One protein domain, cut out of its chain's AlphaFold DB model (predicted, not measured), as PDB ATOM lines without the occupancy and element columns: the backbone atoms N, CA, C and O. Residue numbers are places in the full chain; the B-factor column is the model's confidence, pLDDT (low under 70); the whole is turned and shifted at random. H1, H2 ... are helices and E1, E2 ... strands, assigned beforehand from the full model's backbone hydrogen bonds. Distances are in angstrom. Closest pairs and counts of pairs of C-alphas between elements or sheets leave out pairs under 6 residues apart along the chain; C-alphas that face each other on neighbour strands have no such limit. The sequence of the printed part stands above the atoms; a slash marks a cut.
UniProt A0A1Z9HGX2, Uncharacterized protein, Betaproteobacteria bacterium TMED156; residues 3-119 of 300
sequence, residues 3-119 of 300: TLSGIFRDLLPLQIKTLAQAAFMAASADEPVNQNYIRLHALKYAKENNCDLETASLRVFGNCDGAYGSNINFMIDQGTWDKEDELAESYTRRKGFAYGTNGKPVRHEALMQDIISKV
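What this domain is: This is residues 3 to 119 of the 300 residues of an uncharacterized protein of Betaproteobacteria bacterium TMED156 (UniProt A0A1Z9HGX2). A small three-stranded sheet lies near the middle of an elongated model, with helices round its margins. H2, H3 and H4 cluster toward one end, H5 and H6 make an arm toward the other, H1 is on the sheet's margin before H2, and H7 lies between H6 and the H3 and H4 cluster. The printed part has 117 residues, with seven named helices and three named strands in the order H1 H2 H3 H4 E1 H5 H6 E2 E3 H7; the sheet runs E1 E2 E3, all antiparallel. The class is mostly helix, and the whole is compact, with a radius of gyration of the C-alphas of 15.4 A and spans of 50 by 31 by 23 A.

How they stand to each other: H1, residues 6 to 11, and H2, residues 13 to 28, are close but not clearly touching, about perpendicular at 75 degrees. Residues 23 to 28 of H2 touch H3, residues 37 to 49, about perpendicular at 80 degrees; the closest C-alphas, of Ala 27 and Arg 39, are 3.9 A apart. H4, residues 53 to 56, touches H3, with the C-alphas of Ala 42 and Ala 56 closest at 4.9 A. E1, residues 60 to 62, is an edge strand, antiparallel to E2, residues 97 to 99, with N 62 and O 97 2.8 A apart, within hydrogen-bond range. H5, residues 72 to 78, touches residues 87 to 91 of H6, residues 84 to 95, at a steep tilt of 52 degrees, opposite ways; the closest C-alphas, of Ile 72 and Leu 87, are 5.8 A apart. E2 and E3, residues 105 to 107, form a hairpin, with N 98 and O 106 2.8 A apart. H7, residues 109 to 116, touches H6 at a steep tilt of 64 degrees, opposite ways, the C-alphas of Thr 92 and Glu 109 closest at 7.0 A. H1, H2, H6 and H7 are on the sheet but each only grazes it. H1, H2, H3, H5, H6 and H7 have each O i to N i+4 pair within hydrogen-bond range; H4 is too short for one.

Where its parts are: H1 begins at C-alpha 6, (157.386, 214.847, 155.638). H2 is 22.7 A long, H3 17.9 A and H6 16.8 A. E1 begins at C-alpha 60, (155.622, 203.560, 160.802), and H7 ends at C-alpha 116, (148.764, 205.396, 170.720).

The domain as a whole: The C-alphas farthest apart, of Asp 30 and Gln 78, are 50.4 A apart. The printed part has no cut and no long link. Its mean pLDDT is 96.9, and no printed residue is under 70.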
ATOM      1  N   THR A   3     156.859 207.909 164.209       96.81
ATOM      2  CA  THR A   3     156.192 208.972 163.452       96.81
ATOM      3  C   THR A   3     157.230 209.790 162.697       96.81
ATOM      4  O   THR A   3     158.210 210.264 163.261       96.81
ATOM      5  N   LEU A   4     157.028 209.931 161.394       95.88
ATOM      6  CA  LEU A   4     157.972 210.555 160.480       95.88
ATOM      7  C   LEU A   4     157.568 211.999 160.185       95.88
ATOM      8  O   LEU A   4     156.377 212.338 160.118       95.88
ATOM      9  N   SER A   5     158.559 212.857 159.954       96.00
ATOM     10  CA  SER A   5     158.335 214.139 159.287       96.00
ATOM     11  C   SER A   5     158.130 213.922 157.780       96.00
ATOM     12  O   SER A   5     158.545 212.904 157.226       96.00
ATOM     13  N   GLY A   6     157.493 214.883 157.103       95.25
ATOM     14  CA  GLY A   6     157.386 214.847 155.638       95.25
ATOM     15  C   GLY A   6     158.760 214.912 154.962       95.25
ATOM     16  O   GLY A   6     159.007 214.188 154.010       95.25
ATOM     17  N   ILE A   7     159.700 215.674 155.537       96.19
ATOM     18  CA  ILE A   7     161.087 215.747 155.055       96.19
ATOM     19  C   ILE A   7     161.771 214.376 155.141       96.19
ATOM     20  O   ILE A   7     162.409 213.951 154.182       96.19
ATOM     21  N   PHE A   8     161.602 213.644 156.250       96.50
ATOM     22  CA  PHE A   8     162.136 212.284 156.366       96.50
ATOM     23  C   PHE A   8     161.542 211.366 155.292       96.50
ATOM     24  O   PHE A   8     162.273 210.576 154.697       96.50
ATOM     25  N   ARG A   9     160.234 211.488 155.015       96.38
ATOM     26  CA  ARG A   9     159.576 210.717 153.952       96.38
ATOM     27  C   ARG A   9     160.241 210.937 152.597       96.38
ATOM     28  O   ARG A   9     160.511 209.967 151.892       96.38
ATOM     29  N   ASP A  10     160.504 212.192 152.263       96.56
ATOM     30  CA  ASP A  10     160.997 212.569 150.940       96.56
ATOM     31  C   ASP A  10     162.487 212.250 150.758       96.56
ATOM     32  O   ASP A  10     162.901 211.848 149.672       96.56
ATOM     33  N   LEU A  11     163.291 212.381 151.819       97.56
ATOM     34  CA  LEU A  11     164.741 212.177 151.754       97.56
ATOM     35  C   LEU A  11     165.175 210.729 152.000       97.56
ATOM     36  O   LEU A  11     166.196 210.300 151.464       97.56
ATOM     37  N   LEU A  12     164.435 209.975 152.819       96.81
ATOM     38  CA  LEU A  12     164.849 208.655 153.310       96.81
ATOM     39  C   LEU A  12     163.796 207.554 153.054       96.81
ATOM     40  O   LEU A  12     163.479 206.768 153.955       96.81
ATOM     41  N   PRO A  13     163.250 207.423 151.824       94.81
ATOM     42  CA  PRO A  13     162.182 206.463 151.530       94.81
ATOM     43  C   PRO A  13     162.614 205.000 151.705       94.81
ATOM     44  O   PRO A  13     161.784 204.135 151.994       94.81
ATOM     45  N   LEU A  14     163.909 204.695 151.553       96.81
ATOM     46  CA  LEU A  14     164.433 203.347 151.782       96.81
ATOM     47  C   LEU A  14     164.422 202.992 153.272       96.81
ATOM     48  O   LEU A  14     163.992 201.900 153.628       96.81
ATOM     49  N   GLN A  15     164.801 203.927 154.145       97.50
ATOM     50  CA  GLN A  15     164.788 203.742 155.596       97.50
ATOM     51  C   GLN A  15     163.365 203.530 156.117       97.50
ATOM     52  O   GLN A  15     163.163 202.719 157.018       97.50
ATOM     53  N   ILE A  16     162.362 204.184 155.520       96.94
ATOM     54  CA  ILE A  16     160.949 203.919 155.832       96.94
ATOM     55  C   ILE A  16     160.603 202.457 155.566       96.94
ATOM     56  O   ILE A  16     160.038 201.790 156.434       96.94
ATOM     57  N   LYS A  17     160.965 201.948 154.382       97.31
ATOM     58  CA  LYS A  17     160.730 200.545 154.022       97.31
ATOM     59  C   LYS A  17     161.462 199.606 154.971       97.31
ATOM     60  O   LYS A  17     160.856 198.644 155.425       97.31
ATOM     61  N   THR A  18     162.709 199.911 155.325       98.06
ATOM     62  CA  THR A  18     163.483 199.122 156.292       98.06
ATOM     63  C   THR A  18     162.800 199.072 157.660       98.06
ATOM     64  O   THR A  18     162.666 197.993 158.230       98.06
ATOM     65  N   LEU A  19     162.305 200.202 158.175       98.19
ATOM     66  CA  LEU A  19     161.572 200.246 159.446       98.19
ATOM     67  C   LEU A  19     160.248 199.468 159.377       98.19
ATOM     68  O   LEU A  19     159.910 198.745 160.314       98.19
ATOM     69  N   ALA A  20     159.508 199.583 158.271       98.06
ATOM     70  CA  ALA A  20     158.262 198.845 158.068       98.06
ATOM     71  C   ALA A  20     158.504 197.328 157.954       98.06
ATOM     72  O   ALA A  20     157.791 196.539 158.570       98.06
ATOM     73  N   GLN A  21     159.548 196.917 157.228       98.12
ATOM     74  CA  GLN A  21     159.987 195.523 157.134       98.12
ATOM     75  C   GLN A  21     160.409 194.978 158.498       98.12
ATOM     76  O   GLN A  21     159.966 193.898 158.874       98.12
ATOM     77  N   ALA A  22     161.193 195.734 159.271       98.38
ATOM     78  CA  ALA A  22     161.597 195.334 160.616       98.38
ATOM     79  C   ALA A  22     160.383 195.129 161.540       98.38
ATOM     80  O   ALA A  22     160.326 194.137 162.265       98.38
ATOM     81  N   ALA A  23     159.384 196.015 161.477       98.12
ATOM     82  CA  ALA A  23     158.150 195.870 162.248       98.12
ATOM     83  C   ALA A  23     157.360 194.609 161.853       98.12
ATOM     84  O   ALA A  23     156.908 193.872 162.730       98.12
ATOM     85  N   PHE A  24     157.240 194.330 160.551       98.38
ATOM     86  CA  PHE A  24     156.564 193.132 160.051       98.38
ATOM     87  C   PHE A  24     157.310 191.841 160.419       98.38
ATOM     88  O   PHE A  24     156.692 190.876 160.872       98.38
ATOM     89  N   MET A  25     158.640 191.830 160.285       98.56
ATOM     90  CA  MET A  25     159.489 190.701 160.673       98.56
ATOM     91  C   MET A  25     159.375 190.414 162.170       98.56
ATOM     92  O   MET A  25     159.156 189.268 162.551       98.56
ATOM     93  N   ALA A  26     159.441 191.450 163.013       98.38
ATOM     94  CA  ALA A  26     159.265 191.300 164.452       98.38
ATOM     95  C   ALA A  26     157.861 190.786 164.806       98.38
ATOM     96  O   ALA A  26     157.729 189.915 165.657       98.38
ATOM     97  N   ALA A  27     156.804 191.259 164.139       98.38
ATOM     98  CA  ALA A  27     155.453 190.741 164.363       98.38
ATOM     99  C   ALA A  27     155.300 189.266 163.941       98.38
ATOM    100  O   ALA A  27     154.572 188.504 164.584       98.38
ATOM    101  N   SER A  28     155.990 188.863 162.871       98.25
ATOM    102  CA  SER A  28     155.886 187.530 162.265       98.25
ATOM    103  C   SER A  28     156.809 186.482 162.890       98.25
ATOM    104  O   SER A  28     156.602 185.296 162.646       98.25
ATOM    105  N   ALA A  29     157.791 186.898 163.694       98.44
ATOM    106  CA  ALA A  29     158.755 186.007 164.335       98.44
ATOM    107  C   ALA A  29     158.072 184.914 165.176       98.44
ATOM    108  O   ALA A  29     157.083 185.175 165.866       98.44
ATOM    109  N   ASP A  30     158.606 183.692 165.135       97.62
ATOM    110  CA  ASP A  30     158.120 182.573 165.949       97.62
ATOM    111  C   ASP A  30     158.697 182.643 167.369       97.62
ATOM    112  O   ASP A  30     159.569 181.876 167.768       97.62
ATOM    113  N   GLU A  31     158.242 183.650 168.113       97.75
ATOM    114  CA  GLU A  31     158.686 183.936 169.474       97.75
ATOM    115  C   GLU A  31     157.496 183.984 170.444       97.75
ATOM    116  O   GLU A  31     156.382 184.384 170.064       97.75
ATOM    117  N   PRO A  32     157.710 183.630 171.725       98.12
ATOM    118  CA  PRO A  32     156.718 183.835 172.771       98.12
ATOM    119  C   PRO A  32     156.291 185.308 172.885       98.12
ATOM    120  O   PRO A  32     157.115 186.219 172.971       98.12
ATOM    121  N   VAL A  33     154.981 185.563 172.957       97.19
ATOM    122  CA  VAL A  33     154.421 186.932 172.991       97.19
ATOM    123  C   VAL A  33     154.832 187.750 174.224       97.19
ATOM    124  O   VAL A  33     154.776 188.975 174.200       97.19
ATOM    125  N   ASN A  34     155.268 187.095 175.303       96.88
ATOM    126  CA  ASN A  34     155.802 187.754 176.497       96.88
ATOM    127  C   ASN A  34     157.254 188.244 176.329       96.88
ATOM    128  O   ASN A  34     157.732 188.974 177.192       96.88
ATOM    129  N   GLN A  35     157.935 187.860 175.245       97.38
ATOM    130  CA  GLN A  35     159.275 188.329 174.876       97.38
ATOM    131  C   GLN A  35     159.253 189.257 173.653       97.38
ATOM    132  O   GLN A  35     160.205 189.996 173.424       97.38
ATOM    133  N   ASN A  36     158.149 189.271 172.897       98.19
ATOM    134  CA  ASN A  36     157.987 190.094 171.706       98.19
ATOM    135  C   ASN A  36     156.656 190.861 171.737       98.19
ATOM    136  O   ASN A  36     155.600 190.380 171.312       98.19
ATOM    137  N   TYR A  37     156.718 192.103 172.220       97.69
ATOM    138  CA  TYR A  37     155.535 192.957 172.341       97.69
ATOM    139  C   TYR A  37     155.014 193.478 170.997       97.69
ATOM    140  O   TYR A  37     153.831 193.803 170.885       97.69
ATOM    141  N   ILE A  38     155.845 193.514 169.947       97.75
ATOM    142  CA  ILE A  38     155.376 193.859 168.598       97.75
ATOM    143  C   ILE A  38     154.412 192.775 168.107       97.75
ATOM    144  O   ILE A  38     153.299 193.105 167.684       97.75
ATOM    145  N   ARG A  39     154.807 191.503 168.238       98.44
ATOM    146  CA  ARG A  39     153.986 190.327 167.928       98.44
ATOM    147  C   ARG A  39     152.739 190.256 168.796       98.44
ATOM    148  O   ARG A  39     151.650 190.108 168.250       98.44
ATOM    149  N   LEU A  40     152.876 190.422 170.115       98.31
ATOM    150  CA  LEU A  40     151.736 190.446 171.041       98.31
ATOM    151  C   LEU A  40     150.658 191.433 170.577       98.31
ATOM    152  O   LEU A  40     149.492 191.064 170.436       98.31
ATOM    153  N   HIS A  41     151.049 192.685 170.320       98.00
ATOM    154  CA  HIS A  41     150.110 193.735 169.936       98.00
ATOM    155  C   HIS A  41     149.538 193.523 168.529       98.00
ATOM    156  O   HIS A  41     148.345 193.732 168.332       98.00
ATOM    157  N   ALA A  42     150.349 193.075 167.564       98.31
ATOM    158  CA  ALA A  42     149.879 192.809 166.204       98.31
ATOM    159  C   ALA A  42     148.875 191.644 166.159       98.31
ATOM    160  O   ALA A  42     147.811 191.788 165.565       98.31
ATOM    161  N   LEU A  43     149.151 190.523 166.838       98.25
ATOM    162  CA  LEU A  43     148.227 189.383 166.899       98.25
ATOM    163  C   LEU A  43     146.912 189.745 167.594       98.25
ATOM    164  O   LEU A  43     145.842 189.342 167.136       98.25
ATOM    165  N   LYS A  44     146.984 190.522 168.684       98.19
ATOM    166  CA  LYS A  44     145.792 191.013 169.382       98.19
ATOM    167  C   LYS A  44     144.934 191.878 168.455       98.19
ATOM    168  O   LYS A  44     143.755 191.581 168.283       98.19
ATOM    169  N   TYR A  45     145.538 192.871 167.800       98.25
ATOM    170  CA  TYR A  45     144.829 193.754 166.874       98.25
ATOM    171  C   TYR A  45     144.232 192.996 165.681       98.25
ATOM    172  O   TYR A  45     143.067 193.211 165.345       98.25
ATOM    173  N   ALA A  46     144.997 192.076 165.078       98.25
ATOM    174  CA  ALA A  46     144.552 191.241 163.961       98.25
ATOM    175  C   ALA A  46     143.303 190.427 164.321       98.25
ATOM    176  O   ALA A  46     142.337 190.404 163.560       98.25
ATOM    177  N   LYS A  47     143.297 189.814 165.513       97.94
ATOM    178  CA  LYS A  47     142.162 189.038 166.022       97.94
ATOM    179  C   LYS A  47     140.939 189.911 166.303       97.94
ATOM    180  O   LYS A  47     139.833 189.529 165.944       97.94
ATOM    181  N   GLU A  48     141.128 191.053 166.959       97.94
ATOM    182  CA  GLU A  48     140.032 191.949 167.357       97.94
ATOM    183  C   GLU A  48     139.379 192.651 166.158       97.94
ATOM    184  O   GLU A  48     138.176 192.893 166.174       97.94
ATOM    185  N   ASN A  49     140.152 192.938 165.107       97.50
ATOM    186  CA  ASN A  49     139.699 193.715 163.949       97.50
ATOM    187  C   ASN A  49     139.544 192.879 162.669       97.50
ATOM    188  O   ASN A  49     139.246 193.438 161.616       97.50
ATOM    189  N   ASN A  50     139.746 191.559 162.746       97.19
ATOM    190  CA  ASN A  50     139.664 190.629 161.616       97.19
ATOM    191  C   ASN A  50     140.470 191.104 160.387       97.19
ATOM    192  O   ASN A  50     139.944 191.199 159.278       97.19
ATOM    193  N   CYS A  51     141.745 191.439 160.601       97.31
ATOM    194  CA  CYS A  51     142.660 191.884 159.547       97.31
ATOM    195  C   CYS A  51     143.913 191.005 159.475       97.31
ATOM    196  O   CYS A  51     144.200 190.227 160.387       97.31
ATOM    197  N   ASP A  52     144.646 191.111 158.367       97.44
ATOM    198  CA  ASP A  52     145.901 190.387 158.197       97.44
ATOM    199  C   ASP A  52     147.013 190.919 159.117       97.44
ATOM    200  O   ASP A  52     146.964 192.023 159.674       97.44
ATOM    201  N   LEU A  53     148.046 190.091 159.294       97.44
ATOM    202  CA  LEU A  53     149.189 190.449 160.127       97.44
ATOM    203  C   LEU A  53     149.980 191.622 159.533       97.44
ATOM    204  O   LEU A  53     150.526 192.418 160.293       97.44
ATOM    205  N   GLU A  54     150.026 191.758 158.203       96.56
ATOM    206  CA  GLU A  54     150.730 192.858 157.538       96.56
ATOM    207  C   GLU A  54     150.138 194.209 157.958       96.56
ATOM    208  O   GLU A  54     150.865 195.064 158.465       96.56
ATOM    209  N   THR A  55     148.813 194.349 157.905       97.50
ATOM    210  CA  THR A  55     148.074 195.527 158.369       97.50
ATOM    211  C   THR A  55     148.228 195.726 159.874       97.50
ATOM    212  O   THR A  55     148.582 196.816 160.324       97.50
ATOM    213  N   ALA A  56     148.024 194.680 160.681       98.06
ATOM    214  CA  ALA A  56     148.103 194.783 162.140       98.06
ATOM    215  C   ALA A  56     149.514 195.125 162.664       98.06
ATOM    216  O   ALA A  56     149.677 195.636 163.781       98.06
ATOM    217  N   SER A  57     150.549 194.845 161.869       97.88
ATOM    218  CA  SER A  57     151.955 195.093 162.198       97.88
ATOM    219  C   SER A  57     152.478 196.468 161.770       97.88
ATOM    220  O   SER A  57     153.628 196.788 162.069       97.88
ATOM    221  N   LEU A  58     151.669 197.317 161.124       98.50
ATOM    222  CA  LEU A  58     152.112 198.653 160.726       98.50
ATOM    223  C   LEU A  58     152.502 199.484 161.962       98.50
ATOM    224  O   LEU A  58     151.720 199.663 162.900       98.50
ATOM    225  N   ARG A  59     153.746 199.975 161.995       98.06
ATOM    226  CA  ARG A  59     154.293 200.781 163.110       98.06
ATOM    227  C   ARG A  59     154.923 202.097 162.675       98.06
ATOM    228  O   ARG A  59     155.313 202.865 163.554       98.06
ATOM    229  N   VAL A  60     155.018 202.354 161.373       98.25
ATOM    230  CA  VAL A  60     155.622 203.560 160.802       98.25
ATOM    231  C   VAL A  60     154.510 204.450 160.268       98.25
ATOM    232  O   VAL A  60     153.757 204.027 159.398       98.25
ATOM    233  N   PHE A  61     154.390 205.659 160.806       98.38
ATOM    234  CA  PHE A  61     153.318 206.608 160.511       98.38
ATOM    235  C   PHE A  61     153.879 207.955 160.064       98.38
ATOM    236  O   PHE A  61     155.001 208.316 160.405       98.38
ATOM    237  N   GLY A  62     153.093 208.734 159.334       97.19
ATOM    238  CA  GLY A  62     153.482 210.057 158.868       97.19
ATOM    239  C   GLY A  62     152.360 210.747 158.105       97.19
ATOM    240  O   GLY A  62     151.187 210.395 158.214       97.19
ATOM    241  N   ASN A  63     152.727 211.766 157.339       97.25
ATOM    242  CA  ASN A  63     151.801 212.479 156.467       97.25
ATOM    243  C   ASN A  63     151.497 211.678 155.187       97.25
ATOM    244  O   ASN A  63     152.279 210.803 154.815       97.25
ATOM    245  N   CYS A  64     150.401 211.998 154.492       94.88
ATOM    246  CA  CYS A  64     150.215 211.590 153.095       94.88
ATOM    247  C   CYS A  64     151.225 212.287 152.173       94.88
ATOM    248  O   CYS A  64     151.865 213.263 152.577       94.88
ATOM    249  N   ASP A  65     151.361 211.798 150.940       93.62
ATOM    250  CA  ASP A  65     152.258 212.380 149.938       93.62
ATOM    251  C   ASP A  65     151.985 213.880 149.734       93.62
ATOM    252  O   ASP A  65     150.837 214.322 149.672       93.62
ATOM    253  N   GLY A  66     153.056 214.677 149.683       93.75
ATOM    254  CA  GLY A  66     152.989 216.135 149.518       93.75
ATOM    255  C   GLY A  66     152.583 216.930 150.767       93.75
ATOM    256  O   GLY A  66     152.671 218.155 150.750       93.75
ATOM    257  N   ALA A  67     152.183 216.279 151.865       96.31
ATOM    258  CA  ALA A  67     151.836 216.955 153.118       96.31
ATOM    259  C   ALA A  67     152.982 216.930 154.150       96.31
ATOM    260  O   ALA A  67     153.775 215.986 154.199       96.31
ATOM    261  N   TYR A  68     153.023 217.957 155.011       97.06
ATOM    262  CA  TYR A  68     154.051 218.178 156.041       97.06
ATOM    263  C   TYR A  68     153.429 218.657 157.357       97.06
ATOM    264  O   TYR A  68     152.419 219.356 157.341       97.06
ATOM    265  N   GLY A  69     154.040 218.305 158.491       95.50
ATOM    266  CA  GLY A  69     153.616 218.776 159.818       95.50
ATOM    267  C   GLY A  69     152.245 218.264 160.279       95.50
ATOM    268  O   GLY A  69     151.512 217.591 159.542       95.50
ATOM    269  N   SER A  70     151.895 218.566 161.523       97.12
ATOM    270  CA  SER A  70     150.603 218.238 162.136       97.12
ATOM    271  C   SER A  70     149.652 219.439 162.224       97.12
ATOM    272  O   SER A  70     148.513 219.293 162.671       97.12
ATOM    273  N   ASN A  71     150.082 220.593 161.703       97.31
ATOM    274  CA  ASN A  71     149.412 221.893 161.771       97.31
ATOM    275  C   ASN A  71     149.227 222.432 163.195       97.31
ATOM    276  O   ASN A  71     148.621 223.489 163.356       97.31
ATOM    277  N   ILE A  72     149.742 221.751 164.220       98.31
ATOM    278  CA  ILE A  72     149.639 222.229 165.598       98.31
ATOM    279  C   ILE A  72     150.427 223.524 165.742       98.31
ATOM    280  O   ILE A  72     149.935 224.454 166.369       98.31
ATOM    281  N   ASN A  73     151.601 223.628 165.116       97.62
ATOM    282  CA  ASN A  73     152.364 224.874 165.095       97.62
ATOM    283  C   ASN A  73     151.546 226.074 164.592       97.62
ATOM    284  O   ASN A  73     151.495 227.096 165.272       97.62
ATOM    285  N   PHE A  74     150.836 225.928 163.472       97.81
ATOM    286  CA  PHE A  74     149.969 226.985 162.945       97.81
ATOM    287  C   PHE A  74     148.790 227.289 163.872       97.81
ATOM    288  O   PHE A  74     148.455 228.454 164.054       97.81
ATOM    289  N   MET A  75     148.184 226.270 164.491       98.19
ATOM    290  CA  MET A  75     147.096 226.473 165.456       98.19
ATOM    291  C   MET A  75     147.573 227.253 166.688       98.19
ATOM    292  O   MET A  75     146.864 228.141 167.155       98.19
ATOM    293  N   ILE A  76     148.775 226.960 167.194       98.12
ATOM    294  CA  ILE A  76     149.387 227.702 168.304       98.12
ATOM    295  C   ILE A  76     149.708 229.140 167.882       98.12
ATOM    296  O   ILE A  76     149.294 230.074 168.568       98.12
ATOM    297  N   ASP A  77     150.371 229.336 166.739       96.69
ATOM    298  CA  ASP A  77     150.736 230.673 166.257       96.69
ATOM    299  C   ASP A  77     149.502 231.554 165.983       96.69
ATOM    300  O   ASP A  77     149.474 232.730 166.338       96.69
ATOM    301  N   GLN A  78     148.426 230.988 165.446       96.25
ATOM    302  CA  GLN A  78     147.204 231.746 165.155       96.25
ATOM    303  C   GLN A  78     146.243 231.824 166.351       96.25
ATOM    304  O   GLN A  78     145.269 232.568 166.306       96.25
ATOM    305  N   GLY A  79     146.485 231.050 167.416       95.12
ATOM    306  CA  GLY A  79     145.572 230.940 168.557       95.12
ATOM    307  C   GLY A  79     144.215 230.308 168.212       95.12
ATOM    308  O   GLY A  79     143.268 230.437 168.984       95.12
ATOM    309  N   THR A  80     144.096 229.628 167.066       94.88
ATOM    310  CA  THR A  80     142.832 229.104 166.515       94.88
ATOM    311  C   THR A  80     142.490 227.724 167.083       94.88
ATOM    312  O   THR A  80     142.509 226.724 166.360       94.88
ATOM    313  N   TRP A  81     142.253 227.659 168.393       96.50
ATOM    314  CA  TRP A  81     141.831 226.448 169.103       96.50
ATOM    315  C   TRP A  81     141.274 226.790 170.488       96.50
ATOM    316  O   TRP A  81     141.849 227.604 171.222       96.50
ATOM    317  N   ASP A  82     140.203 226.107 170.882       95.00
ATOM    318  CA  ASP A  82     139.573 226.298 172.191       95.00
ATOM    319  C   ASP A  82     139.981 225.192 173.164       95.00
ATOM    320  O   ASP A  82     140.269 225.446 174.336       95.00
ATOM    321  N   LYS A  83     140.038 223.950 172.670       95.00
ATOM    322  CA  LYS A  83     140.371 222.760 173.457       95.00
ATOM    323  C   LYS A  83     141.626 222.088 172.925       95.00
ATOM    324  O   LYS A  83     141.790 221.874 171.729       95.00
ATOM    325  N   GLU A  84     142.473 221.629 173.838       94.88
ATOM    326  CA  GLU A  84     143.695 220.878 173.508       94.88
ATOM    327  C   GLU A  84     143.405 219.575 172.733       94.88
ATOM    328  O   GLU A  84     144.264 219.044 172.029       94.88
ATOM    329  N   ASP A  85     142.182 219.049 172.831       94.81
ATOM    330  CA  ASP A  85     141.730 217.875 172.078       94.81
ATOM    331  C   ASP A  85     141.635 218.113 170.566       94.81
ATOM    332  O   ASP A  85     141.734 217.146 169.807       94.81
ATOM    333  N   GLU A  86     141.502 219.365 170.125       97.56
ATOM    334  CA  GLU A  86     141.547 219.743 168.708       97.56
ATOM    335  C   GLU A  86     142.968 219.586 168.143       97.56
ATOM    336  O   GLU A  86     143.148 219.174 166.995       97.56
ATOM    337  N   LEU A  87     143.996 219.830 168.970       97.81
ATOM    338  CA  LEU A  87     145.399 219.603 168.604       97.81
ATOM    339  C   LEU A  87     145.652 218.106 168.379       97.81
ATOM    340  O   LEU A  87     146.256 217.713 167.379       97.81
ATOM    341  N   ALA A  88     145.117 217.259 169.266       96.19
ATOM    342  CA  ALA A  88     145.169 215.802 169.129       96.19
ATOM    343  C   ALA A  88     144.539 215.327 167.807       96.19
ATOM    344  O   ALA A  88     145.107 214.491 167.106       96.19
ATOM    345  N   GLU A  89     143.371 215.876 167.461       96.19
ATOM    346  CA  GLU A  89     142.643 215.549 166.230       96.19
ATOM    347  C   GLU A  89     143.386 216.014 164.984       96.19
ATOM    348  O   GLU A  89     143.457 215.280 163.997       96.19
ATOM    349  N   SER A  90     143.971 217.216 165.016       97.38
ATOM    350  CA  SER A  90     144.805 217.689 163.914       97.38
ATOM    351  C   SER A  90     145.997 216.759 163.697       97.38
ATOM    352  O   SER A  90     146.272 216.363 162.556       97.38
ATOM    353  N   TYR A  91     146.637 216.319 164.786       97.81
ATOM    354  CA  TYR A  91     147.731 215.361 164.728       97.81
ATOM    355  C   TYR A  91     147.314 214.042 164.087       97.81
ATOM    356  O   TYR A  91     147.885 213.656 163.067       97.81
ATOM    357  N   THR A  92     146.301 213.357 164.619       96.44
ATOM    358  CA  THR A  92     145.888 212.036 164.111       96.44
ATOM    359  C   THR A  92     145.365 212.125 162.681       96.44
ATOM    360  O   THR A  92     145.686 211.275 161.850       96.44
ATOM    361  N   ARG A  93     144.651 213.203 162.334       96.50
ATOM    362  CA  ARG A  93     144.155 213.426 160.973       96.50
ATOM    363  C   ARG A  93     145.279 213.609 159.962       96.50
ATOM    364  O   ARG A  93     145.143 213.153 158.825       96.50
ATOM    365  N   ARG A  94     146.365 214.286 160.332       97.06
ATOM    366  CA  ARG A  94     147.473 214.581 159.412       97.06
ATOM    367  C   ARG A  94     148.569 213.526 159.425       97.06
ATOM    368  O   ARG A  94     149.191 213.329 158.387       97.06
ATOM    369  N   LYS A  95     148.787 212.856 160.557       97.31
ATOM    370  CA  LYS A  95     149.835 211.842 160.772       97.31
ATOM    371  C   LYS A  95     149.326 210.396 160.729       97.31
ATOM    372  O   LYS A  95     150.121 209.469 160.850       97.31
ATOM    373  N   GLY A  96     148.023 210.185 160.537       97.19
ATOM    374  CA  GLY A  96     147.374 208.869 160.511       97.19
ATOM    375  C   GLY A  96     147.615 208.024 159.261       97.19
ATOM    376  O   GLY A  96     146.828 207.115 158.994       97.19
ATOM    377  N   PHE A  97     148.655 208.310 158.475       98.19
ATOM    378  CA  PHE A  97     149.020 207.511 157.309       98.19
ATOM    379  C   PHE A  97     150.155 206.564 157.674       98.19
ATOM    380  O   PHE A  97     151.242 207.009 158.037       98.19
ATOM    381  N   ALA A  98     149.890 205.265 157.599       98.06
ATOM    382  CA  ALA A  98     150.867 204.229 157.872       98.06
ATOM    383  C   ALA A  98     151.631 203.842 156.602       98.06
ATOM    384  O   ALA A  98     151.077 203.854 155.503       98.06
ATOM    385  N   TYR A  99     152.889 203.459 156.777       97.31
ATOM    386  CA  TYR A  99     153.776 202.989 155.722       97.31
ATOM    387  C   TYR A  99     153.996 201.488 155.889       97.31
ATOM    388  O   TYR A  99     154.502 201.038 156.919       97.31
ATOM    389  N   GLY A 100     153.605 200.722 154.870       94.44
ATOM    390  CA  GLY A 100     153.870 199.286 154.786       94.44
ATOM    391  C   GLY A 100     155.218 198.969 154.142       94.44
ATOM    392  O   GLY A 100     155.997 199.857 153.789       94.44
ATOM    393  N   THR A 101     155.474 197.682 153.918       94.50
ATOM    394  CA  THR A 101     156.692 197.183 153.248       94.50
ATOM    395  C   THR A 101     156.858 197.736 151.822       94.50
ATOM    396  O   THR A 101     157.974 197.892 151.325       94.50
ATOM    397  N   ASN A 102     155.748 198.117 151.179       92.75
ATOM    398  CA  ASN A 102     155.719 198.775 149.872       92.75
ATOM    399  C   ASN A 102     156.148 200.262 149.907       92.75
ATOM    400  O   ASN A 102     156.423 200.840 148.853       92.75
ATOM    401  N   GLY A 103     156.243 200.871 151.097       90.75
ATOM    402  CA  GLY A 103     156.632 202.264 151.325       90.75
ATOM    403  C   GLY A 103     155.588 203.316 150.939       90.75
ATOM    404  O   GLY A 103     155.919 204.496 150.945       90.75
ATOM    405  N   LYS A 104     154.356 202.928 150.591       92.81
ATOM    406  CA  LYS A 104     153.288 203.869 150.230       92.81
ATOM    407  C   LYS A 104     152.451 204.230 151.463       92.81
ATOM    408  O   LYS A 104     152.040 203.311 152.177       92.81
ATOM    409  N   PRO A 105     152.165 205.520 151.710       95.69
ATOM    410  CA  PRO A 105     151.316 205.921 152.823       95.69
ATOM    411  C   PRO A 105     149.850 205.564 152.558       95.69
ATOM    412  O   PRO A 105     149.271 205.977 151.555       95.69
ATOM    413  N   VAL A 106     149.221 204.856 153.495       97.12
ATOM    414  CA  VAL A 106     147.782 204.546 153.475       97.12
ATOM    415  C   VAL A 106     147.151 204.967 154.796       97.12
ATOM    416  O   VAL A 106     147.744 204.814 155.863       97.12
ATOM    417  N   ARG A 107     145.948 205.544 154.748       97.56
ATOM    418  CA  ARG A 107     145.239 206.006 155.947       97.56
ATOM    419  C   ARG A 107     144.853 204.812 156.829       97.56
ATOM    420  O   ARG A 107     144.053 203.982 156.416       97.56
ATOM    421  N   HIS A 108     145.371 204.773 158.057       97.25
ATOM    422  CA  HIS A 108     145.111 203.726 159.055       97.25
ATOM    423  C   HIS A 108     144.856 204.342 160.437       97.25
ATOM    424  O   HIS A 108     145.573 204.102 161.407       97.25
ATOM    425  N   GLU A 109     143.818 205.171 160.526       93.56
ATOM    426  CA  GLU A 109     143.509 205.934 161.739       93.56
ATOM    427  C   GLU A 109     143.103 205.050 162.922       93.56
ATOM    428  O   GLU A 109     143.617 205.246 164.018       93.56
ATOM    429  N   ALA A 110     142.258 204.037 162.705       95.38
ATOM    430  CA  ALA A 110     141.843 203.119 163.770       95.38
ATOM    431  C   ALA A 110     143.035 202.359 164.377       95.38
ATOM    432  O   ALA A 110     143.126 202.210 165.594       95.38
ATOM    433  N   LEU A 111     143.984 201.930 163.539       97.62
ATOM    434  CA  LEU A 111     145.212 201.288 164.001       97.62
ATOM    435  C   LEU A 111     146.120 202.276 164.739       97.62
ATOM    436  O   LEU A 111     146.678 201.932 165.776       97.62
ATOM    437  N   MET A 112     146.259 203.509 164.241       97.19
ATOM    438  CA  MET A 112     147.013 204.541 164.952       97.19
ATOM    439  C   MET A 112     146.436 204.771 166.352       97.19
ATOM    440  O   MET A 112     147.203 204.757 167.307       97.19
ATOM    441  N   GLN A 113     145.113 204.931 166.473       95.56
ATOM    442  CA  GLN A 113     144.413 205.120 167.751       95.56
ATOM    443  C   GLN A 113     144.652 203.951 168.712       95.56
ATOM    444  O   GLN A 113     145.013 204.151 169.875       95.56
ATOM    445  N   ASP A 114     144.537 202.723 168.206       96.12
ATOM    446  CA  ASP A 114     144.826 201.519 168.976       96.12
ATOM    447  C   ASP A 114     146.268 201.510 169.509       96.12
ATOM    448  O   ASP A 114     146.491 201.228 170.688       96.12
ATOM    449  N   ILE A 115     147.246 201.875 168.676       96.81
ATOM    450  CA  ILE A 115     148.661 201.914 169.061       96.81
ATOM    451  C   ILE A 115     148.928 203.024 170.083       96.81
ATOM    452  O   ILE A 115     149.567 202.757 171.101       96.81
ATOM    453  N   ILE A 116     148.464 204.255 169.838       95.50
ATOM    454  CA  ILE A 116     148.764 205.396 170.720       95.50
ATOM    455  C   ILE A 116     148.116 205.245 172.101       95.50
ATOM    456  O   ILE A 116     148.714 205.668 173.088       95.50
ATOM    457  N   SER A 117     146.976 204.549 172.210       94.62
ATOM    458  CA  SER A 117     146.381 204.196 173.510       94.62
ATOM    459  C   SER A 117     147.279 203.298 174.380       94.62
ATOM    460  O   SER A 117     147.099 203.226 175.593       94.62
ATOM    461  N   LYS A 118     148.283 202.637 173.785       94.12
ATOM    462  CA  LYS A 118     149.233 201.731 174.456       94.12
ATOM    463  C   LYS A 118     150.642 202.317 174.583       94.12
ATOM    464  O   LYS A 118     151.568 201.603 174.946       94.12
ATOM    465  N   VAL A 119     150.845 203.588 174.230       95.56
ATOM    466  CA  VAL A 119     152.168 204.222 174.315       95.56
ATOM    467  C   VAL A 119     152.507 204.530 175.766       95.56
ATOM    468  O   VAL A 119     151.824 205.319 176.413       95.56
TER     469      VAL A 119